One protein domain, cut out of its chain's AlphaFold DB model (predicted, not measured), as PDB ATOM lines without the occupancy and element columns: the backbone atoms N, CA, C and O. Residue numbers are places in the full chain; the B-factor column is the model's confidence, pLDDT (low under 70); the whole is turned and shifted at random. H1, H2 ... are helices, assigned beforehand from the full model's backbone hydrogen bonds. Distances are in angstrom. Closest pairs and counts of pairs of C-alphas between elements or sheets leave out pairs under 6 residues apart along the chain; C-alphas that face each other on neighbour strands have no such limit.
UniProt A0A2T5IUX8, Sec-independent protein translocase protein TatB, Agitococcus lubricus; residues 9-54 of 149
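Overview. This is residues 9 to 54 of the 149 residues of the protein "Sec-independent protein translocase protein TatB" of Agitococcus lubricus (UniProt A0A2T5IUX8). A short helix, H1, and a much longer one, H2, meet near their ends at a corner and make an L. H2 makes the long axis, and most of it, with the last printed residue, sticks out free as residues 29 to 54. The printed part has 46 residues with two named helices, H1 then H2, and no named strand; its class is all helix. It is extended, with a radius of gyration of the C-alphas of 16.7 A, and spans 50 by 18 by 9 A.

Along the chain. H1 covers residues 9 to 20, from C-alpha 9 at (-10.504, 58.052, -38.744). H2 covers residues 24 to 53, is 44.0 A long from first to last C-alpha, and ends with C-alpha 53 at (0.031, 20.907, -56.106).

Arrangement. H1 and H2 are close but not clearly touching; their closest C-alphas, those of Leu 17 and Leu 25, are 6.5 A apart. They run opposite ways at a steep tilt of 60 degrees. In H1 and H2 every O i to N i+4 pair is within hydrogen-bond range.

Size, cuts and confidence. The two C-alphas farthest apart, those of Val 18 and Val 54, are 50.6 A apart. The printed part has no cut, and the link from H1 to H2 is tight. Residues 53 to 54 have pLDDT under 70.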
ATOM      1  N   LEU A   9      -9.436  58.971 -38.342       93.62
ATOM      2  CA  LEU A   9     -10.504  58.052 -38.744       93.62
ATOM      3  C   LEU A   9     -11.885  58.533 -38.292       93.62
ATOM      4  O   LEU A   9     -12.832  58.465 -39.075       93.62
ATOM      5  N   ILE A  10     -12.011  59.036 -37.060       95.38
ATOM      6  CA  ILE A  10     -13.272  59.616 -36.577       95.38
ATOM      7  C   ILE A  10     -13.637  60.848 -37.404       95.38
ATOM      8  O   ILE A  10     -14.781  60.962 -37.846       95.38
ATOM      9  N   LEU A  11     -12.683  61.749 -37.654       95.12
ATOM     10  CA  LEU A  11     -12.922  62.949 -38.455       95.12
ATOM     11  C   LEU A  11     -13.393  62.590 -39.872       95.12
ATOM     12  O   LEU A  11     -14.399  63.125 -40.341       95.12
ATOM     13  N   LEU A  12     -12.728  61.636 -40.530       94.00
ATOM     14  CA  LEU A  12     -13.142  61.130 -41.839       94.00
ATOM     15  C   LEU A  12     -14.520  60.473 -41.801       94.00
ATOM     16  O   LEU A  12     -15.308  60.684 -42.721       94.00
ATOM     17  N   ALA A  13     -14.835  59.706 -40.756       93.88
ATOM     18  CA  ALA A  13     -16.153  59.108 -40.596       93.88
ATOM     19  C   ALA A  13     -17.239  60.187 -40.499       93.88
ATOM     20  O   ALA A  13     -18.255  60.080 -41.178       93.88
ATOM     21  N   VAL A  14     -17.013  61.258 -39.732       96.25
ATOM     22  CA  VAL A  14     -17.949  62.388 -39.639       96.25
ATOM     23  C   VAL A  14     -18.117  63.081 -40.993       96.25
ATOM     24  O   VAL A  14     -19.248  63.288 -41.428       96.25
ATOM     25  N   ILE A  15     -17.023  63.383 -41.698       95.69
ATOM     26  CA  ILE A  15     -17.082  63.996 -43.036       95.69
ATOM     27  C   ILE A  15     -17.862  63.098 -44.002       95.69
ATOM     28  O   ILE A  15     -18.753  63.567 -44.709       95.69
ATOM     29  N   ALA A  16     -17.582  61.795 -44.000       94.88
ATOM     30  CA  ALA A  16     -18.289  60.827 -44.825       94.88
ATOM     31  C   ALA A  16     -19.783  60.757 -44.475       94.88
ATOM     32  O   ALA A  16     -20.608  60.675 -45.381       94.88
ATOM     33  N   LEU A  17     -20.152  60.837 -43.193       95.00
ATOM     34  CA  LEU A  17     -21.552  60.881 -42.762       95.00
ATOM     35  C   LEU A  17     -22.268  62.136 -43.265       95.00
ATOM     36  O   LEU A  17     -23.427  62.038 -43.649       95.00
ATOM     37  N   VAL A  18     -21.602  63.292 -43.292       96.12
ATOM     38  CA  VAL A  18     -22.194  64.545 -43.789       96.12
ATOM     39  C   VAL A  18     -22.353  64.520 -45.310       96.12
ATOM     40  O   VAL A  18     -23.407  64.879 -45.824       96.12
ATOM     41  N   VAL A  19     -21.325  64.078 -46.035       95.50
ATOM     42  CA  VAL A  19     -21.309  64.095 -47.508       95.50
ATOM     43  C   VAL A  19     -22.208  63.011 -48.097       95.50
ATOM     44  O   VAL A  19     -22.984  63.265 -49.017       95.50
ATOM     45  N   LEU A  20     -22.086  61.784 -47.593       93.38
ATOM     46  CA  LEU A  20     -22.797  60.623 -48.122       93.38
ATOM     47  C   LEU A  20     -24.154  60.425 -47.434       93.38
ATOM     48  O   LEU A  20     -25.084  59.895 -48.043       93.38
ATOM     49  N   GLY A  21     -24.274  60.857 -46.180       95.19
ATOM     50  CA  GLY A  21     -25.432  60.625 -45.325       95.19
ATOM     51  C   GLY A  21     -25.260  59.388 -44.426       95.19
ATOM     52  O   GLY A  21     -24.672  58.383 -44.851       95.19
ATOM     53  N   PRO A  22     -25.830  59.404 -43.204       93.06
ATOM     54  CA  PRO A  22     -25.729  58.298 -42.248       93.06
ATOM     55  C   PRO A  22     -26.375  56.999 -42.727       93.06
ATOM     56  O   PRO A  22     -25.967  55.922 -42.306       93.06
ATOM     57  N   GLU A  23     -27.337  57.071 -43.645       94.44
ATOM     58  CA  GLU A  23     -28.004  55.878 -44.174       94.44
ATOM     59  C   GLU A  23     -27.221  55.205 -45.308       94.44
ATOM     60  O   GLU A  23     -27.286  53.987 -45.490       94.44
ATOM     61  N   LYS A  24     -26.436  55.980 -46.067       93.38
ATOM     62  CA  LYS A  24     -25.738  55.494 -47.266       93.38
ATOM     63  C   LYS A  24     -24.322  54.998 -46.979       93.38
ATOM     64  O   LYS A  24     -23.868  54.067 -47.641       93.38
ATOM     65  N   LEU A  25     -23.642  55.548 -45.971       93.94
ATOM     66  CA  LEU A  25     -22.325  55.076 -45.524       93.94
ATOM     67  C   LEU A  25     -22.317  53.584 -45.129       93.94
ATOM     68  O   LEU A  25     -21.509  52.840 -45.691       93.94
ATOM     69  N   PRO A  26     -23.213  53.080 -44.253       92.00
ATOM     70  CA  PRO A  26     -23.222  51.661 -43.894       92.00
ATOM     71  C   PRO A  26     -23.553  50.766 -45.093       92.00
ATOM     72  O   PRO A  26     -23.048  49.645 -45.184       92.00
ATOM     73  N   HIS A  27     -24.357  51.255 -46.040       94.00
ATOM     74  CA  HIS A  27     -24.630  50.547 -47.285       94.00
ATOM     75  C   HIS A  27     -23.365  50.429 -48.153       94.00
ATOM     76  O   HIS A  27     -22.993  49.322 -48.543       94.00
ATOM     77  N   ALA A  28     -22.645  51.533 -48.373       94.31
ATOM     78  CA  ALA A  28     -21.388  51.547 -49.123       94.31
ATOM     79  C   ALA A  28     -20.306  50.676 -48.460       94.31
ATOM     80  O   ALA A  28     -19.664  49.868 -49.131       94.31
ATOM     81  N   ALA A  29     -20.154  50.759 -47.135       95.06
ATOM     82  CA  ALA A  29     -19.222  49.922 -46.382       95.06
ATOM     83  C   ALA A  29     -19.541  48.426 -46.534       95.06
ATOM     84  O   ALA A  29     -18.635  47.615 -46.721       95.06
ATOM     85  N   ARG A  30     -20.828  48.049 -46.521       95.50
ATOM     86  CA  ARG A  30     -21.268  46.668 -46.777       95.50
ATOM     87  C   ARG A  30     -20.940  46.208 -48.195       95.50
ATOM     88  O   ARG A  30     -20.487  45.078 -48.362       95.50
ATOM     89  N   MET A  31     -21.133  47.059 -49.201       95.56
ATOM     90  CA  MET A  31     -20.806  46.737 -50.595       95.56
ATOM     91  C   MET A  31     -19.300  46.535 -50.787       95.56
ATOM     92  O   MET A  31     -18.876  45.483 -51.275       95.56
ATOM     93  N   THR A  32     -18.491  47.497 -50.340       96.31
ATOM     94  CA  THR A  32     -17.026  47.436 -50.419       96.31
ATOM     95  C   THR A  32     -16.482  46.263 -49.613       96.31
ATOM     96  O   THR A  32     -15.661  45.499 -50.113       96.31
ATOM     97  N   GLY A  33     -16.998  46.048 -48.401       96.50
ATOM     98  CA  GLY A  33     -16.624  44.920 -47.553       96.50
ATOM     99  C   GLY A  33     -16.973  43.571 -48.184       96.50
ATOM    100  O   GLY A  33     -16.166  42.642 -48.143       96.50
ATOM    101  N   ALA A  34     -18.130  43.455 -48.839       95.94
ATOM    102  CA  ALA A  34     -18.501  42.242 -49.560       95.94
ATOM    103  C   ALA A  34     -17.585  41.984 -50.766       95.94
ATOM    104  O   ALA A  34     -17.252  40.831 -51.042       95.94
ATOM    105  N   TRP A  35     -17.165  43.020 -51.498       96.94
ATOM    106  CA  TRP A  35     -16.230  42.868 -52.618       96.94
ATOM    107  C   TRP A  35     -14.820  42.508 -52.139       96.94
ATOM    108  O   TRP A  35     -14.263  41.507 -52.590       96.94
ATOM    109  N   LEU A  36     -14.303  43.217 -51.135       97.06
ATOM    110  CA  LEU A  36     -13.014  42.923 -50.511       97.06
ATOM    111  C   LEU A  36     -12.981  41.509 -49.912       97.06
ATOM    112  O   LEU A  36     -11.994  40.791 -50.057       97.06
ATOM    113  N   GLY A  37     -14.082  41.065 -49.300       96.56
ATOM    114  CA  GLY A  37     -14.224  39.708 -48.777       96.56
ATOM    115  C   GLY A  37     -14.180  38.634 -49.867       96.56
ATOM    116  O   GLY A  37     -13.593  37.574 -49.652       96.56
ATOM    117  N   ARG A  38     -14.752  38.900 -51.049       96.00
ATOM    118  CA  ARG A  38     -14.649  37.999 -52.212       96.00
ATOM    119  C   ARG A  38     -13.220  37.939 -52.748       96.00
ATOM    120  O   ARG A  38     -12.725  36.839 -52.963       96.00
ATOM    121  N   ILE A  39     -12.548  39.085 -52.884       97.06
ATOM    122  CA  ILE A  39     -11.145  39.151 -53.325       97.06
ATOM    123  C   ILE A  39     -10.246  38.387 -52.353       97.06
ATOM    124  O   ILE A  39      -9.479  37.525 -52.772       97.06
ATOM    125  N   ARG A  40     -10.391  38.636 -51.046       95.94
ATOM    126  CA  ARG A  40      -9.637  37.924 -50.009       95.94
ATOM    127  C   ARG A  40      -9.819  36.412 -50.129       95.94
ATOM    128  O   ARG A  40      -8.833  35.690 -50.101       95.94
ATOM    129  N   ARG A  41     -11.060  35.939 -50.294       94.62
ATOM    130  CA  ARG A  41     -11.354  34.506 -50.466       94.62
ATOM    131  C   ARG A  41     -10.720  33.928 -51.727       94.62
ATOM    132  O   ARG A  41     -10.152  32.851 -51.632       94.62
ATOM    133  N   ALA A  42     -10.772  34.638 -52.854       94.69
ATOM    134  CA  ALA A  42     -10.136  34.206 -54.099       94.69
ATOM    135  C   ALA A  42      -8.609  34.080 -53.947       94.69
ATOM    136  O   ALA A  42      -8.012  33.092 -54.361       94.69
ATOM    137  N   VAL A  43      -7.980  35.049 -53.276       94.25
ATOM    138  CA  VAL A  43      -6.544  35.016 -52.965       94.25
ATOM    139  C   VAL A  43      -6.203  33.853 -52.026       94.25
ATOM    140  O   VAL A  43      -5.182  33.198 -52.213       94.25
ATOM    141  N   THR A  44      -7.057  33.550 -51.044       93.25
ATOM    142  CA  THR A  44      -6.879  32.392 -50.156       93.25
ATOM    143  C   THR A  44      -7.068  31.059 -50.886       93.25
ATOM    144  O   THR A  44      -6.285  30.146 -50.659       93.25
ATOM    145  N   SER A  45      -8.048  30.925 -51.785       90.12
ATOM    146  CA  SER A  45      -8.229  29.686 -52.558       90.12
ATOM    147  C   SER A  45      -7.059  29.415 -53.500       90.12
ATOM    148  O   SER A  45      -6.650  28.269 -53.630       90.12
ATOM    149  N   ILE A  46      -6.483  30.464 -54.096       89.19
ATOM    150  CA  ILE A  46      -5.279  30.343 -54.928       89.19
ATOM    151  C   ILE A  46      -4.094  29.848 -54.087       89.19
ATOM    152  O   ILE A  46      -3.392  28.942 -54.517       89.19
ATOM    153  N   GLN A  47      -3.896  30.384 -52.876       86.62
ATOM    154  CA  GLN A  47      -2.848  29.905 -51.961       86.62
ATOM    155  C   GLN A  47      -3.013  28.417 -51.624       86.62
ATOM    156  O   GLN A  47      -2.044  27.672 -51.698       86.62
ATOM    157  N   ILE A  48      -4.240  27.984 -51.318       87.44
ATOM    158  CA  ILE A  48      -4.536  26.589 -50.961       87.44
ATOM    159  C   ILE A  48      -4.299  25.640 -52.146       87.44
ATOM    160  O   ILE A  48      -3.752  24.560 -51.950       87.44
ATOM    161  N   GLU A  49      -4.687  26.021 -53.367       78.81
ATOM    162  CA  GLU A  49      -4.449  25.196 -54.563       78.81
ATOM    163  C   GLU A  49      -2.949  25.083 -54.874       78.81
ATOM    164  O   GLU A  49      -2.443  23.996 -55.146       78.81
ATOM    165  N   ILE A  50      -2.207  26.187 -54.726       72.25
ATOM    166  CA  ILE A  50      -0.749  26.210 -54.901       72.25
ATOM    167  C   ILE A  50      -0.053  25.321 -53.862       72.25
ATOM    168  O   ILE A  50       0.846  24.568 -54.224       72.25
ATOM    169  N   GLU A  51      -0.469  25.366 -52.594       71.31
ATOM    170  CA  GLU A  51       0.070  24.505 -51.529       71.31
ATOM    171  C   GLU A  51      -0.241  23.016 -51.745       71.31
ATOM    172  O   GLU A  51       0.484  22.152 -51.248       71.31
ATOM    173  N   LYS A  52      -1.315  22.710 -52.480       71.00
ATOM    174  CA  LYS A  52      -1.794  21.347 -52.719       71.00
ATOM    175  C   LYS A  52      -1.129  20.674 -53.925       71.00
ATOM    176  O   LYS A  52      -0.987  19.453 -53.905       71.00
ATOM    177  N   GLU A  53      -0.690  21.434 -54.930       59.22
ATOM    178  CA  GLU A  53       0.031  20.907 -56.106       59.22
ATOM    179  C   GLU A  53       1.551  21.136 -56.067       59.22
ATOM    180  O   GLU A  53       2.305  20.315 -56.591       59.22
ATOM    181  N   VAL A  54       2.031  22.201 -55.420       55.94
ATOM    182  CA  VAL A  54       3.461  22.502 -55.284       55.94
ATOM    183  C   VAL A  54       3.819  22.423 -53.809       55.94
ATOM    184  O   VAL A  54       3.476  23.304 -53.024       55.94
TER     185      VAL A  54